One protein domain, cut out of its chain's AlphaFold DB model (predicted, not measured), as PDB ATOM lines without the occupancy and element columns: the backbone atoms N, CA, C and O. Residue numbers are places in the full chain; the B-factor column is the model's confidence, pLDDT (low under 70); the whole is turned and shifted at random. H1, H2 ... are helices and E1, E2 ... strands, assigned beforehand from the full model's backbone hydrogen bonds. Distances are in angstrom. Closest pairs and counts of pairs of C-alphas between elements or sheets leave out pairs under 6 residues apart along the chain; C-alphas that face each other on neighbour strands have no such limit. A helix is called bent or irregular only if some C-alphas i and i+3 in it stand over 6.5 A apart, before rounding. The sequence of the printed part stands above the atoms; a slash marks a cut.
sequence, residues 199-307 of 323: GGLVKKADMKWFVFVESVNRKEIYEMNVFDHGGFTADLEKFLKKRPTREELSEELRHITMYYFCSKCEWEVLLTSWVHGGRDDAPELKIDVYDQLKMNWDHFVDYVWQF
ATOM      1  N   GLY A 199       6.150 -33.211 -21.085       32.69
ATOM      2  CA  GLY A 199       7.476 -33.702 -21.490       32.69
ATOM      3  C   GLY A 199       8.340 -34.187 -20.329       32.69
ATOM      4  O   GLY A 199       9.355 -33.574 -20.009       32.69
ATOM      5  N   GLY A 200       7.953 -35.285 -19.675       37.34
ATOM      6  CA  GLY A 200       8.906 -36.068 -18.882       37.34
ATOM      7  C   GLY A 200       9.967 -36.695 -19.795       37.34
ATOM      8  O   GLY A 200       9.681 -36.930 -20.962       37.34
ATOM      9  N   LEU A 201      11.171 -36.962 -19.266       44.19
ATOM     10  CA  LEU A 201      12.288 -37.641 -19.953       44.19
ATOM     11  C   LEU A 201      11.788 -38.788 -20.851       44.19
ATOM     12  O   LEU A 201      11.523 -39.892 -20.367       44.19
ATOM     13  N   VAL A 202      11.652 -38.515 -22.148       47.44
ATOM     14  CA  VAL A 202      11.267 -39.515 -23.143       47.44
ATOM     15  C   VAL A 202      12.417 -40.513 -23.259       47.44
ATOM     16  O   VAL A 202      13.590 -40.133 -23.278       47.44
ATOM     17  N   LYS A 203      12.102 -41.810 -23.243       55.97
ATOM     18  CA  LYS A 203      13.124 -42.860 -23.271       55.97
ATOM     19  C   LYS A 203      13.649 -42.998 -24.701       55.97
ATOM     20  O   LYS A 203      12.889 -42.878 -25.652       55.97
ATOM     21  N   LYS A 204      14.929 -43.357 -24.851       55.34
ATOM     22  CA  LYS A 204      15.603 -43.671 -26.130       55.34
ATOM     23  C   LYS A 204      14.758 -44.491 -27.127       55.34
ATOM     24  O   LYS A 204      14.888 -44.305 -28.327       55.34
ATOM     25  N   ALA A 205      13.898 -45.384 -26.634       58.66
ATOM     26  CA  ALA A 205      13.029 -46.238 -27.448       58.66
ATOM     27  C   ALA A 205      11.924 -45.491 -28.228       58.66
ATOM     28  O   ALA A 205      11.300 -46.085 -29.106       58.66
ATOM     29  N   ASP A 206      11.683 -44.215 -27.923       70.12
ATOM     30  CA  ASP A 206      10.568 -43.443 -28.475       70.12
ATOM     31  C   ASP A 206      11.012 -42.414 -29.537       70.12
ATOM     32  O   ASP A 206      10.165 -41.798 -30.186       70.12
ATOM     33  N   MET A 207      12.325 -42.240 -29.754       84.56
ATOM     34  CA  MET A 207      12.863 -41.328 -30.773       84.56
ATOM     35  C   MET A 207      12.746 -41.948 -32.171       84.56
ATOM     36  O   MET A 207      13.284 -43.024 -32.438       84.56
ATOM     37  N   LYS A 208      12.047 -41.261 -33.075       90.06
ATOM     38  CA  LYS A 208      11.739 -41.727 -34.429       90.06
ATOM     39  C   LYS A 208      11.916 -40.606 -35.437       90.06
ATOM     40  O   LYS A 208      11.132 -39.661 -35.462       90.06
ATOM     41  N   TRP A 209      12.912 -40.758 -36.299       92.50
ATOM     42  CA  TRP A 209      13.075 -39.938 -37.492       92.50
ATOM     43  C   TRP A 209      13.589 -40.807 -38.631       92.50
ATOM     44  O   TRP A 209      14.726 -41.282 -38.601       92.50
ATOM     45  N   PHE A 210      12.721 -41.057 -39.608       93.06
ATOM     46  CA  PHE A 210      12.982 -42.014 -40.674       93.06
ATOM     47  C   PHE A 210      13.572 -41.337 -41.908       93.06
ATOM     48  O   PHE A 210      13.134 -40.265 -42.319       93.06
ATOM     49  N   VAL A 211      14.561 -42.001 -42.494       91.50
ATOM     50  CA  VAL A 211      15.193 -41.667 -43.771       91.50
ATOM     51  C   VAL A 211      15.163 -42.896 -44.674       91.50
ATOM     52  O   VAL A 211      15.128 -44.029 -44.191       91.50
ATOM     53  N   PHE A 212      15.185 -42.689 -45.983       90.38
ATOM     54  CA  PHE A 212      15.242 -43.766 -46.964       90.38
ATOM     55  C   PHE A 212      16.688 -44.136 -47.265       90.38
ATOM     56  O   PHE A 212      17.518 -43.264 -47.524       90.38
ATOM     57  N   VAL A 213      16.978 -45.432 -47.246       86.00
ATOM     58  CA  VAL A 213      18.312 -45.982 -47.513       86.00
ATOM     59  C   VAL A 213      18.209 -47.218 -48.401       86.00
ATOM     60  O   VAL A 213      17.232 -47.966 -48.323       86.00
ATOM     61  N   GLU A 214      19.215 -47.451 -49.243       82.19
ATOM     62  CA  GLU A 214      19.298 -48.662 -50.061       82.19
ATOM     63  C   GLU A 214      19.956 -49.807 -49.275       82.19
ATOM     64  O   GLU A 214      21.027 -49.670 -48.686       82.19
ATOM     65  N   SER A 215      19.337 -50.987 -49.285       73.81
ATOM     66  CA  SER A 215      19.992 -52.211 -48.834       73.81
ATOM     67  C   SER A 215      20.769 -52.839 -49.987       73.81
ATOM     68  O   SER A 215      20.187 -53.545 -50.809       73.81
ATOM     69  N   VAL A 216      22.095 -52.693 -49.999       66.88
ATOM     70  CA  VAL A 216      22.968 -53.327 -51.011       66.88
ATOM     71  C   VAL A 216      22.737 -54.846 -51.105       66.88
ATOM     72  O   VAL A 216      22.773 -55.431 -52.187       66.88
ATOM     73  N   ASN A 217      22.437 -55.495 -49.974       68.88
ATOM     74  CA  ASN A 217      22.212 -56.943 -49.911       68.88
ATOM     75  C   ASN A 217      20.820 -57.371 -50.392       68.88
ATOM     76  O   ASN A 217      20.675 -58.476 -50.915       68.88
ATOM     77  N   ARG A 218      19.794 -56.536 -50.192       69.12
ATOM     78  CA  ARG A 218      18.399 -56.868 -50.532       69.12
ATOM     79  C   ARG A 218      17.911 -56.203 -51.820       69.12
ATOM     80  O   ARG A 218      16.869 -56.600 -52.326       69.12
ATOM     81  N   LYS A 219      18.685 -55.259 -52.371       77.00
ATOM     82  CA  LYS A 219      18.351 -54.434 -53.543       77.00
ATOM     83  C   LYS A 219      16.990 -53.747 -53.411       77.00
ATOM     84  O   LYS A 219      16.215 -53.692 -54.361       77.00
ATOM     85  N   GLU A 220      16.691 -53.273 -52.208       83.44
ATOM     86  CA  GLU A 220      15.446 -52.582 -51.880       83.44
ATOM     87  C   GLU A 220      15.750 -51.296 -51.114       83.44
ATOM     88  O   GLU A 220      16.733 -51.230 -50.369       83.44
ATOM     89  N   ILE A 221      14.891 -50.293 -51.283       85.44
ATOM     90  CA  ILE A 221      14.886 -49.093 -50.446       85.44
ATOM     91  C   ILE A 221      14.001 -49.377 -49.236       85.44
ATOM     92  O   ILE A 221      12.886 -49.879 -49.388       85.44
ATOM     93  N   TYR A 222      14.479 -49.045 -48.042       86.12
ATOM     94  CA  TYR A 222      13.715 -49.181 -46.807       86.12
ATOM     95  C   TYR A 222      13.858 -47.939 -45.925       86.12
ATOM     96  O   TYR A 222      14.783 -47.140 -46.082       86.12
ATOM     97  N   GLU A 223      12.919 -47.781 -44.997       91.25
ATOM     98  CA  GLU A 223      12.945 -46.726 -43.989       91.25
ATOM     99  C   GLU A 223      13.871 -47.130 -42.836       91.25
ATOM    100  O   GLU A 223      13.676 -48.161 -42.186       91.25
ATOM    101  N   MET A 224      14.873 -46.302 -42.561       89.44
ATOM    102  CA  MET A 224      15.775 -46.439 -41.424       89.44
ATOM    103  C   MET A 224      15.528 -45.300 -40.445       89.44
ATOM    104  O   MET A 224      15.551 -44.132 -40.822       89.44
ATOM    105  N   ASN A 225      15.337 -45.627 -39.170       90.88
ATOM    106  CA  ASN A 225      15.335 -44.628 -38.111       90.88
ATOM    107  C   ASN A 225      16.776 -44.169 -37.838       90.88
ATOM    108  O   ASN A 225      17.617 -44.981 -37.448       90.88
ATOM    109  N   VAL A 226      17.072 -42.882 -38.015       89.88
ATOM    110  CA  VAL A 226      18.439 -42.343 -37.869       89.88
ATOM    111  C   VAL A 226      19.016 -42.575 -36.464       89.88
ATOM    112  O   VAL A 226      20.213 -42.811 -36.310       89.88
ATOM    113  N   PHE A 227      18.162 -42.596 -35.438       88.31
ATOM    114  CA  PHE A 227      18.565 -42.811 -34.045       88.31
ATOM    115  C   PHE A 227      19.031 -44.246 -33.750       88.31
ATOM    116  O   PHE A 227      19.749 -44.471 -32.770       88.31
ATOM    117  N   ASP A 228      18.676 -45.214 -34.598       84.44
ATOM    118  CA  ASP A 228      19.080 -46.616 -34.439       84.44
ATOM    119  C   ASP A 228      20.451 -46.911 -35.073       84.44
ATOM    120  O   ASP A 228      21.021 -47.986 -34.873       84.44
ATOM    121  N   HIS A 229      21.012 -45.960 -35.823       81.62
ATOM    122  CA  HIS A 229      22.244 -46.163 -36.572       81.62
ATOM    123  C   HIS A 229      23.502 -45.858 -35.739       81.62
ATOM    124  O   HIS A 229      23.797 -44.716 -35.375       81.62
ATOM    125  N   GLY A 230      24.309 -46.896 -35.501       76.81
ATOM    126  CA  GLY A 230      25.647 -46.774 -34.917       76.81
ATOM    127  C   GLY A 230      25.664 -46.124 -33.526       76.81
ATOM    128  O   GLY A 230      24.925 -46.523 -32.626       76.81
ATOM    129  N   GLY A 231      26.559 -45.146 -33.344       72.62
ATOM    130  CA  GLY A 231      26.739 -44.394 -32.094       72.62
ATOM    131  C   GLY A 231      25.833 -43.170 -31.935       72.62
ATOM    132  O   GLY A 231      25.850 -42.564 -30.865       72.62
ATOM    133  N   PHE A 232      25.017 -42.835 -32.946       81.94
ATOM    134  CA  PHE A 232      24.301 -41.557 -33.067       81.94
ATOM    135  C   PHE A 232      23.607 -41.131 -31.768       81.94
ATOM    136  O   PHE A 232      23.876 -40.069 -31.209       81.94
ATOM    137  N   THR A 233      22.739 -41.997 -31.245       81.75
ATOM    138  CA  THR A 233      21.965 -41.688 -30.040       81.75
ATOM    139  C   THR A 233      22.831 -41.615 -28.787       81.75
ATOM    140  O   THR A 233      22.550 -40.823 -27.895       81.75
ATOM    141  N   ALA A 234      23.903 -42.406 -28.699       78.31
ATOM    142  CA  ALA A 234      24.800 -42.363 -27.544       78.31
ATOM    143  C   ALA A 234      25.602 -41.051 -27.494       78.31
ATOM    144  O   ALA A 234      25.754 -40.464 -26.418       78.31
ATOM    145  N   ASP A 235      26.074 -40.576 -28.650       80.00
ATOM    146  CA  ASP A 235      26.788 -39.304 -28.777       80.00
ATOM    147  C   ASP A 235      25.857 -38.124 -28.478       80.00
ATOM    148  O   ASP A 235      26.184 -37.260 -27.656       80.00
ATOM    149  N   LEU A 236      24.639 -38.164 -29.024       84.00
ATOM    150  CA  LEU A 236      23.598 -37.182 -28.750       84.00
ATOM    151  C   LEU A 236      23.210 -37.140 -27.263       84.00
ATOM    152  O   LEU A 236      23.192 -36.070 -26.660       84.00
ATOM    153  N   GLU A 237      22.957 -38.283 -26.618       81.12
ATOM    154  CA  GLU A 237      22.646 -38.341 -25.182       81.12
ATOM    155  C   GLU A 237      23.779 -37.763 -24.322       81.12
ATOM    156  O   GLU A 237      23.534 -37.071 -23.327       81.12
ATOM    157  N   LYS A 238      25.037 -38.054 -24.678       80.88
ATOM    158  CA  LYS A 238      26.216 -37.512 -23.989       80.88
ATOM    159  C   LYS A 238      26.282 -35.994 -24.127       80.88
ATOM    160  O   LYS A 238      26.660 -35.325 -23.164       80.88
ATOM    161  N   PHE A 239      25.916 -35.466 -25.290       82.94
ATOM    162  CA  PHE A 239      25.869 -34.035 -25.538       82.94
ATOM    163  C   PHE A 239      24.716 -33.356 -24.792       82.94
ATOM    164  O   PHE A 239      24.954 -32.420 -24.031       82.94
ATOM    165  N   LEU A 240      23.495 -33.889 -24.885       81.69
ATOM    166  CA  LEU A 240      22.313 -33.355 -24.201       81.69
ATOM    167  C   LEU A 240      22.496 -33.286 -22.675       81.69
ATOM    168  O   LEU A 240      22.059 -32.328 -22.038       81.69
ATOM    169  N   LYS A 241      23.223 -34.237 -22.070       79.69
ATOM    170  CA  LYS A 241      23.584 -34.199 -20.636       79.69
ATOM    171  C   LYS A 241      24.389 -32.960 -20.231       79.69
ATOM    172  O   LYS A 241      24.337 -32.578 -19.061       79.69
ATOM    173  N   LYS A 242      25.104 -32.325 -21.165       80.06
ATOM    174  CA  LYS A 242      25.853 -31.081 -20.929       80.06
ATOM    175  C   LYS A 242      24.953 -29.846 -20.840       80.06
ATOM    176  O   LYS A 242      25.454 -28.789 -20.476       80.06
ATOM    177  N   ARG A 243      23.643 -29.993 -21.088       79.25
ATOM    178  CA  ARG A 243      22.647 -28.907 -21.129       79.25
ATOM    179  C   ARG A 243      23.017 -27.820 -22.147       79.25
ATOM    180  O   ARG A 243      23.188 -26.668 -21.748       79.25
ATOM    181  N   PRO A 244      23.176 -28.203 -23.422       79.88
ATOM    182  CA  PRO A 244      23.488 -27.259 -24.482       79.88
ATOM    183  C   PRO A 244      22.315 -26.305 -24.726       79.88
ATOM    184  O   PRO A 244      21.172 -26.597 -24.366       79.88
ATOM    185  N   THR A 245      22.604 -25.182 -25.366       85.75
ATOM    186  CA  THR A 245      21.625 -24.349 -26.071       85.75
ATOM    187  C   THR A 245      21.102 -25.070 -27.319       85.75
ATOM    188  O   THR A 245      21.657 -26.087 -27.750       85.75
ATOM    189  N   ARG A 246      20.016 -24.565 -27.915       84.75
ATOM    190  CA  ARG A 246      19.463 -25.137 -29.152       84.75
ATOM    191  C   ARG A 246      20.446 -24.970 -30.313       84.75
ATOM    192  O   ARG A 246      20.550 -25.846 -31.168       84.75
ATOM    193  N   GLU A 247      21.190 -23.871 -30.318       85.69
ATOM    194  CA  GLU A 247      22.230 -23.551 -31.293       85.69
ATOM    195  C   GLU A 247      23.389 -24.547 -31.189       85.69
ATOM    196  O   GLU A 247      23.734 -25.189 -32.179       85.69
ATOM    197  N   GLU A 248      23.901 -24.773 -29.976       87.38
ATOM    198  CA  GLU A 248      24.926 -25.789 -29.707       87.38
ATOM    199  C   GLU A 248      24.436 -27.203 -30.071       87.38
ATOM    200  O   GLU A 248      25.204 -28.007 -30.596       87.38
ATOM    201  N   LEU A 249      23.151 -27.518 -29.845       89.69
ATOM    202  CA  LEU A 249      22.554 -28.774 -30.314       89.69
ATOM    203  C   LEU A 249      22.541 -28.864 -31.841       89.69
ATOM    204  O   LEU A 249      22.870 -29.916 -32.382       89.69
ATOM    205  N   SER A 250      22.156 -27.796 -32.538       91.44
ATOM    206  CA  SER A 250      22.147 -27.764 -34.003       91.44
ATOM    207  C   SER A 250      23.552 -27.999 -34.563       91.44
ATOM    208  O   SER A 250      23.724 -28.803 -35.478       91.44
ATOM    209  N   GLU A 251      24.572 -27.363 -33.987       89.88
ATOM    210  CA  GLU A 251      25.971 -27.568 -34.373       89.88
ATOM    211  C   GLU A 251      26.449 -28.997 -34.101       89.88
ATOM    212  O   GLU A 251      27.039 -29.629 -34.981       89.88
ATOM    213  N   GLU A 252      26.140 -29.549 -32.928       89.62
ATOM    214  CA  GLU A 252      26.503 -30.929 -32.606       89.62
ATOM    215  C   GLU A 252      25.784 -31.923 -33.523       89.62
ATOM    216  O   GLU A 252      26.402 -32.864 -34.017       89.62
ATOM    217  N   LEU A 253      24.499 -31.717 -33.820       90.75
ATOM    218  CA  LEU A 253      23.769 -32.562 -34.764       90.75
ATOM    219  C   LEU A 253      24.412 -32.513 -36.152       90.75
ATOM    220  O   LEU A 253      24.515 -33.561 -36.791       90.75
ATOM    221  N   ARG A 254      24.904 -31.354 -36.620       88.69
ATOM    222  CA  ARG A 254      25.683 -31.274 -37.876       88.69
ATOM    223  C   ARG A 254      26.954 -32.110 -37.792       88.69
ATOM    224  O   ARG A 254      27.284 -32.806 -38.746       88.69
ATOM    225  N   HIS A 255      27.651 -32.066 -36.660       86.38
ATOM    226  CA  HIS A 255      28.859 -32.855 -36.444       86.38
ATOM    227  C   HIS A 255      28.571 -34.368 -36.414       86.38
ATOM    228  O   HIS A 255      29.216 -35.128 -37.135       86.38
ATOM    229  N   ILE A 256      27.563 -34.815 -35.658       85.44
ATOM    230  CA  ILE A 256      27.174 -36.232 -35.542       85.44
ATOM    231  C   ILE A 256      26.674 -36.775 -36.893       85.44
ATOM    232  O   ILE A 256      26.999 -37.898 -37.279       85.44
ATOM    233  N   THR A 257      25.913 -35.975 -37.646       86.81
ATOM    234  CA  THR A 257      25.391 -36.366 -38.969       86.81
ATOM    235  C   THR A 257      26.437 -36.290 -40.087       86.81
ATOM    236  O   THR A 257      26.222 -36.872 -41.151       86.81
ATOM    237  N   MET A 258      27.594 -35.656 -39.851       81.44
ATOM    238  CA  MET A 258      28.675 -35.519 -40.837       81.44
ATOM    239  C   MET A 258      29.201 -36.873 -41.331       81.44
ATOM    240  O   MET A 258      29.655 -36.976 -42.467       81.44
ATOM    241  N   TYR A 259      29.092 -37.934 -40.522       79.56
ATOM    242  CA  TYR A 259      29.421 -39.297 -40.946       79.56
ATOM    243  C   TYR A 259      28.719 -39.680 -42.259       79.56
ATOM    244  O   TYR A 259      29.366 -40.172 -43.179       79.56
ATOM    245  N   TYR A 260      27.418 -39.394 -42.383       81.00
ATOM    246  CA  TYR A 260      26.652 -39.714 -43.591       81.00
ATOM    247  C   TYR A 260      27.120 -38.900 -44.798       81.00
ATOM    248  O   TYR A 260      27.180 -39.423 -45.908       81.00
ATOM    249  N   PHE A 261      27.522 -37.646 -44.570       75.38
ATOM    250  CA  PHE A 261      28.123 -36.809 -45.604       75.38
ATOM    251  C   PHE A 261      29.502 -37.326 -46.044       75.38
ATOM    252  O   PHE A 261      29.871 -37.168 -47.203       75.38
ATOM    253  N   CYS A 262      30.287 -37.934 -45.155       71.06
ATOM    254  CA  CYS A 262      31.589 -38.507 -45.508       71.06
ATOM    255  C   CYS A 262      31.476 -39.895 -46.162       71.06
ATOM    256  O   CYS A 262      32.325 -40.241 -46.983       71.06
ATOM    257  N   SER A 263      30.424 -40.658 -45.856       66.94
ATOM    258  CA  SER A 263      30.179 -42.018 -46.363       66.94
ATOM    259  C   SER A 263      29.144 -42.068 -47.498       66.94
ATOM    260  O   SER A 263      28.392 -43.035 -47.608       66.94
ATOM    261  N   LYS A 264      29.081 -41.030 -48.351       62.81
ATOM    262  CA  LYS A 264      28.000 -40.843 -49.348       62.81
ATOM    263  C   LYS A 264      27.704 -42.077 -50.196       62.81
ATOM    264  O   LYS A 264      26.547 -42.400 -50.407       62.81
ATOM    265  N   CYS A 265      28.732 -42.807 -50.623       59.47
ATOM    266  CA  CYS A 265      28.589 -43.959 -51.513       59.47
ATOM    267  C   CYS A 265      27.810 -45.153 -50.930       59.47
ATOM    268  O   CYS A 265      27.509 -46.081 -51.675       59.47
ATOM    269  N   GLU A 266      27.502 -45.156 -49.631       63.84
ATOM    270  CA  GLU A 266      26.796 -46.250 -48.953       63.84
ATOM    271  C   GLU A 266      25.300 -45.970 -48.726       63.84
ATOM    272  O   GLU A 266      24.551 -46.898 -48.428       63.84
ATOM    273  N   TRP A 267      24.860 -44.711 -48.847       72.06
ATOM    274  CA  TRP A 267      23.561 -44.257 -48.321       72.06
ATOM    275  C   TRP A 267      22.742 -43.420 -49.305       72.06
ATOM    276  O   TRP A 267      21.798 -42.740 -48.904       72.06
ATOM    277  N   GLU A 268      23.116 -43.431 -50.579       82.12
ATOM    278  CA  GLU A 268      22.453 -42.639 -51.605       82.12
ATOM    279  C   GLU A 268      21.210 -43.345 -52.148       82.12
ATOM    280  O   GLU A 268      21.247 -44.518 -52.514       82.12
ATOM    281  N   VAL A 269      20.118 -42.597 -52.261       84.38
ATOM    282  CA  VAL A 269      18.919 -42.998 -53.000       84.38
ATOM    283  C   VAL A 269      18.664 -42.008 -54.134       84.38
ATOM    284  O   VAL A 269      19.059 -40.839 -54.071       84.38
ATOM    285  N   LEU A 270      18.020 -42.482 -55.196       82.56
ATOM    286  CA  LEU A 270      17.636 -41.657 -56.337       82.56
ATOM    287  C   LEU A 270      16.178 -41.231 -56.175       82.56
ATOM    288  O   LEU A 270      15.279 -42.065 -56.074       82.56
ATOM    289  N   LEU A 271      15.947 -39.923 -56.152       77.75
ATOM    290  CA  LEU A 271      14.617 -39.334 -56.179       77.75
ATOM    291  C   LEU A 271      14.289 -38.862 -57.586       77.75
ATOM    292  O   LEU A 271      15.039 -38.098 -58.193       77.75
ATOM    293  N   THR A 272      13.115 -39.244 -58.067       75.75
ATOM    294  CA  THR A 272      12.533 -38.693 -59.287       75.75
ATOM    295  C   THR A 272      11.371 -37.776 -58.936       75.75
ATOM    296  O   THR A 272      10.582 -38.031 -58.024       75.75
ATOM    297  N   SER A 273      11.270 -36.656 -59.651       66.50
ATOM    298  CA  SER A 273      10.185 -35.703 -59.429       66.50
ATOM    299  C   SER A 273       8.850 -36.283 -59.890       66.50
ATOM    300  O   SER A 273       8.692 -36.665 -61.051       66.50
ATOM    301  N   TRP A 274       7.846 -36.238 -59.012       64.31
ATOM    302  CA  TRP A 274       6.468 -36.600 -59.354       64.31
ATOM    303  C   TRP A 274       5.916 -35.771 -60.527       64.31
ATOM    304  O   TRP A 274       5.144 -36.277 -61.338       64.31
ATOM    305  N   VAL A 275       6.380 -34.522 -60.686       66.56
ATOM    306  CA  VAL A 275       5.974 -33.607 -61.773       66.56
ATOM    307  C   VAL A 275       6.302 -34.180 -63.158       66.56
ATOM    308  O   VAL A 275       5.658 -33.835 -64.145       66.56
ATOM    309  N   HIS A 276       7.300 -35.060 -63.244       63.62
ATOM    310  CA  HIS A 276       7.732 -35.671 -64.502       63.62
ATOM    311  C   HIS A 276       7.088 -37.047 -64.725       63.62
ATOM    312  O   HIS A 276       7.419 -37.732 -65.688       63.62
ATOM    313  N   GLY A 277       6.126 -37.440 -63.880       56.97
ATOM    314  CA  GLY A 277       5.243 -38.585 -64.105       56.97
ATOM    315  C   GLY A 277       5.941 -39.944 -64.166       56.97
ATOM    316  O   GLY A 277       5.405 -40.849 -64.797       56.97
ATOM    317  N   GLY A 278       7.128 -40.082 -63.566       59.03
ATOM    318  CA  GLY A 278       7.892 -41.332 -63.592       59.03
ATOM    319  C   GLY A 278       8.398 -41.723 -64.983       59.03
ATOM    320  O   GLY A 278       8.547 -42.909 -65.254       59.03
ATOM    321  N   ARG A 279       8.611 -40.754 -65.884       63.59
ATOM    322  CA  ARG A 279       9.296 -41.024 -67.154       63.59
ATOM    323  C   ARG A 279      10.758 -41.387 -66.889       63.59
ATOM    324  O   ARG A 279      11.405 -40.737 -66.071       63.59
ATOM    325  N   ASP A 280      11.276 -42.350 -67.646       64.75
ATOM    326  CA  ASP A 280      12.669 -42.820 -67.560       64.75
ATOM    327  C   ASP A 280      13.714 -41.724 -67.877       64.75
ATOM    328  O   ASP A 280      14.899 -41.911 -67.626       64.75
ATOM    329  N   ASP A 281      13.296 -40.584 -68.442       70.06
ATOM    330  CA  ASP A 281      14.145 -39.432 -68.776       70.06
ATOM    331  C   ASP A 281      14.082 -38.288 -67.746       70.06
ATOM    332  O   ASP A 281      14.695 -37.235 -67.949       70.06
ATOM    333  N   ALA A 282      13.340 -38.464 -66.648       68.12
ATOM    334  CA  ALA A 282      13.266 -37.465 -65.594       68.12
ATOM    335  C   ALA A 282      14.639 -37.292 -64.915       68.12
ATOM    336  O   ALA A 282      15.312 -38.282 -64.634       68.12
ATOM    337  N   PRO A 283      15.063 -36.053 -64.605       73.06
ATOM    338  CA  PRO A 283      16.306 -35.835 -63.883       73.06
ATOM    339  C   PRO A 283      16.220 -36.490 -62.501       73.06
ATOM    340  O   PRO A 283      15.342 -36.164 -61.698       73.06
ATOM    341  N   GLU A 284      17.138 -37.417 -62.242       77.56
ATOM    342  CA  GLU A 284      17.280 -38.078 -60.950       77.56
ATOM    343  C   GLU A 284      18.099 -37.195 -60.009       77.56
ATOM    344  O   GLU A 284      19.200 -36.741 -60.340       77.56
ATOM    345  N   LEU A 285      17.562 -36.949 -58.818       81.50
ATOM    346  CA  LEU A 285      18.287 -36.302 -57.740       81.50
ATOM    347  C   LEU A 285      18.851 -37.378 -56.819       81.50
ATOM    348  O   LEU A 285      18.107 -38.118 -56.181       81.50
ATOM    349  N   LYS A 286      20.175 -37.434 -56.725       84.44
ATOM    350  CA  LYS A 286      20.863 -38.287 -55.763       84.44
ATOM    351  C   LYS A 286      20.878 -37.592 -54.405       84.44
ATOM    352  O   LYS A 286      21.394 -36.480 -54.308       84.44
ATOM    353  N   ILE A 287      20.304 -38.230 -53.394       86.62
ATOM    354  CA  ILE A 287      20.282 -37.728 -52.016       86.62
ATOM    355  C   ILE A 287      20.823 -38.789 -51.067       86.62
ATOM    356  O   ILE A 287      20.450 -39.957 -51.153       86.62
ATOM    357  N   ASP A 288      21.688 -38.378 -50.149       87.25
ATOM    358  CA  ASP A 288      22.138 -39.224 -49.045       87.25
ATOM    359  C   ASP A 288      21.298 -38.979 -47.771       87.25
ATOM    360  O   ASP A 288      20.358 -38.176 -47.748       87.25
ATOM    361  N   VAL A 289      21.599 -39.701 -46.688       87.44
ATOM    362  CA  VAL A 289      20.924 -39.514 -45.389       87.44
ATOM    363  C   VAL A 289      21.111 -38.092 -44.848       87.44
ATOM    364  O   VAL A 289      20.183 -37.531 -44.267       87.44
ATOM    365  N   TYR A 290      22.283 -37.483 -45.047       88.00
ATOM    366  CA  TYR A 290      22.550 -36.122 -44.588       88.00
ATOM    367  C   TYR A 290      21.703 -35.103 -45.358       88.00
ATOM    368  O   TYR A 290      21.116 -34.212 -44.748       88.00
ATOM    369  N   ASP A 291      21.575 -35.261 -46.674       87.81
ATOM    370  CA  ASP A 291      20.735 -34.411 -47.517       87.81
ATOM    371  C   ASP A 291      19.253 -34.505 -47.109       87.81
ATOM    372  O   ASP A 291      18.584 -33.475 -47.001       87.81
ATOM    373  N   GLN A 292      18.760 -35.708 -46.783       91.19
ATOM    374  CA  GLN A 292      17.393 -35.917 -46.277       91.19
ATOM    375  C   GLN A 292      17.135 -35.202 -44.943       91.19
ATOM    376  O   GLN A 292      16.080 -34.588 -44.764       91.19
ATOM    377  N   LEU A 293      18.098 -35.242 -44.016       90.94
ATOM    378  CA  LEU A 293      18.020 -34.491 -42.759       90.94
ATOM    379  C   LEU A 293      18.086 -32.985 -43.016       90.94
ATOM    380  O   LEU A 293      17.303 -32.224 -42.454       90.94
ATOM    381  N   LYS A 294      18.987 -32.547 -43.901       89.56
ATOM    382  CA  LYS A 294      19.206 -31.135 -44.228       89.56
ATOM    383  C   LYS A 294      17.979 -30.480 -44.861       89.56
ATOM    384  O   LYS A 294      17.707 -29.318 -44.573       89.56
ATOM    385  N   MET A 295      17.221 -31.215 -45.676       88.31
ATOM    386  CA  MET A 295      15.951 -30.745 -46.248       88.31
ATOM    387  C   MET A 295      14.929 -30.326 -45.182       88.31
ATOM    388  O   MET A 295      14.097 -29.467 -45.450       88.31
ATOM    389  N   ASN A 296      15.006 -30.907 -43.982       89.38
ATOM    390  CA  ASN A 296      14.107 -30.641 -42.860       89.38
ATOM    391  C   ASN A 296      14.893 -30.270 -41.593       89.38
ATOM    392  O   ASN A 296      14.484 -30.631 -40.490       89.38
ATOM    393  N   TRP A 297      16.042 -29.596 -41.742       91.81
ATOM    394  CA  TRP A 297      17.024 -29.462 -40.661       91.81
ATOM    395  C   TRP A 297      16.440 -28.837 -39.399       91.81
ATOM    396  O   TRP A 297      16.598 -29.389 -38.315       91.81
ATOM    397  N   ASP A 298      15.721 -27.725 -39.533       88.81
ATOM    398  CA  ASP A 298      15.159 -27.030 -38.375       88.81
ATOM    399  C   ASP A 298      14.103 -27.881 -37.665       88.81
ATOM    400  O   ASP A 298      14.137 -27.997 -36.443       88.81
ATOM    401  N   HIS A 299      13.254 -28.583 -38.423       91.94
ATOM    402  CA  HIS A 299      12.287 -29.531 -37.865       91.94
ATOM    403  C   HIS A 299      12.962 -30.712 -37.166       91.94
ATOM    404  O   HIS A 299      12.481 -31.170 -36.131       91.94
ATOM    405  N   PHE A 300      14.080 -31.203 -37.704       92.38
ATOM    406  CA  PHE A 300      14.860 -32.265 -37.079       92.38
ATOM    407  C   PHE A 300      15.507 -31.790 -35.772       92.38
ATOM    408  O   PHE A 300      15.434 -32.485 -34.759       92.38
ATOM    409  N   VAL A 301      16.090 -30.587 -35.765       90.69
ATOM    410  CA  VAL A 301      16.666 -29.969 -34.563       90.69
ATOM    411  C   VAL A 301      15.591 -29.750 -33.503       90.69
ATOM    412  O   VAL A 301      15.809 -30.128 -32.356       90.69
ATOM    413  N   ASP A 302      14.424 -29.217 -33.869       88.38
ATOM    414  CA  ASP A 302      13.300 -29.007 -32.945       88.38
ATOM    415  C   ASP A 302      12.781 -30.328 -32.375       88.38
ATOM    416  O   ASP A 302      12.572 -30.461 -31.165       88.38
ATOM    417  N   TYR A 303      12.656 -31.343 -33.234       90.25
ATOM    418  CA  TYR A 303      12.294 -32.690 -32.818       90.25
ATOM    419  C   TYR A 303      13.299 -33.259 -31.815       90.25
ATOM    420  O   TYR A 303      12.898 -33.894 -30.847       90.25
ATOM    421  N   VAL A 304      14.603 -33.047 -31.997       88.31
ATOM    422  CA  VAL A 304      15.602 -33.519 -31.028       88.31
ATOM    423  C   VAL A 304      15.604 -32.663 -29.756       88.31
ATOM    424  O   VAL A 304      15.774 -33.182 -28.650       88.31
ATOM    425  N   TRP A 305      15.383 -31.357 -29.893       86.31
ATOM    426  CA  TRP A 305      15.399 -30.388 -28.800       86.31
ATOM    427  C   TRP A 305      14.339 -30.678 -27.736       86.31
ATOM    428  O   TRP A 305      14.604 -30.486 -26.547       86.31
ATOM    429  N   GLN A 306      13.189 -31.243 -28.120       82.69
ATOM    430  CA  GLN A 306      12.155 -31.668 -27.168       82.69
ATOM    431  C   GLN A 306      12.671 -32.681 -26.121       82.69
ATOM    432  O   GLN A 306      12.084 -32.817 -25.047       82.69
ATOM    433  N   PHE A 307      13.782 -33.371 -26.407       79.06
ATOM    434  CA  PHE A 307      14.406 -34.358 -25.522       79.06
ATOM    435  C   PHE A 307      15.546 -33.792 -24.662       79.06
ATOM    436  O   PHE A 307      16.095 -34.507 -23.817       79.06
TER     437      PHE A 307
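AT A GLANCE: This is residues 199 to 307 of the 323 residues of a protein of Firmicutes bacterium ADurb.Bin300 (UniProt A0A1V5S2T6). The domain is an elongated body in which helices H1, H3 and H4 gather round the long helix H2, with two separate strand hairpins beside and beyond them. The hairpin of E1 and E2 has H3 and E3 near E1, and the hairpin of E3 and E4 reaches toward the far end, where the long link between its strands lies. The printed part has 109 residues with four named helices and four named strands, in the order E1, E2, H1, H2, E3, E4, H3, H4; each sheet is one antiparallel pair, E1 - E2 and E3 - E4. The class is mixed, helices and strands. The whole is only just compact, close to loose, with a radius of gyration of the C-alphas of 15.8 A and spans of 50 by 29 by 26 A.

IN THESE COORDINATES: E1, residues 210 to 215, begins at C-alpha 210 (12.982, -42.014, -40.674) and is 14.8 A long. E2, residues 220 to 225, measures 15.9 A. H1 is residues 232 to 240, 12.2 A. H2, residues 246 to 262, measures 24.4 A from C-alpha 246 (19.463, -25.137, -29.152); it has a kink of 31 degrees near residue 256, and is only just irregular, C-alphas 256 and 259 being 6.6 A apart. E3 is residues 269 to 272, E4 residues 284 to 287 and H3 residues 289 to 294. H4, residues 297 to 305, is 12.0 A long and ends at C-alpha 305 (15.399, -30.388, -28.800).

HOW THE PARTS SIT: H2 is the hub, touching three helices. H1 and H2 form a helical hairpin and touch, closest at the C-alphas of Phe 232 and Ile 256, 6.5 A, at a shallow tilt of 22 degrees, opposite ways. With residues 257 to 261 alone H2 touches H3, closest at the C-alphas of Tyr 260 and Tyr 290, 5.5 A, at a shallow tilt of 31 degrees, opposite ways. With residues 246 to 253 alone it touches H4, closest at the C-alphas of Ser 250 and Val 301, 5.9 A, at a steep tilt of 62 degrees. H1 is apart from H3 and H4. The closest C-alphas of E1 and H3, Val 211 and Val 289, are 6.3 A apart, and those of E1 and E3, Val 213 and Val 269, also 6.3 A. In the hairpin of E1 and E2, N 211 and O 224 are within hydrogen-bond range at 2.9 A; in that of E3 and E4, N 271 and O 285 are at 2.8 A. Every O i to N i+4 pair is within range in H1, H3 and H4, and 10 of 13 in H2.

THE WHOLE: The two C-alphas farthest apart, Gly 200 and Asp 281, are 50.3 A apart. The printed part has no cut. The link from E3 to E4, 11 residues, is long. Mean pLDDT of the printed part is 79.0, and 23 residues are under 70, among them 199 to 205 and 273 to 280.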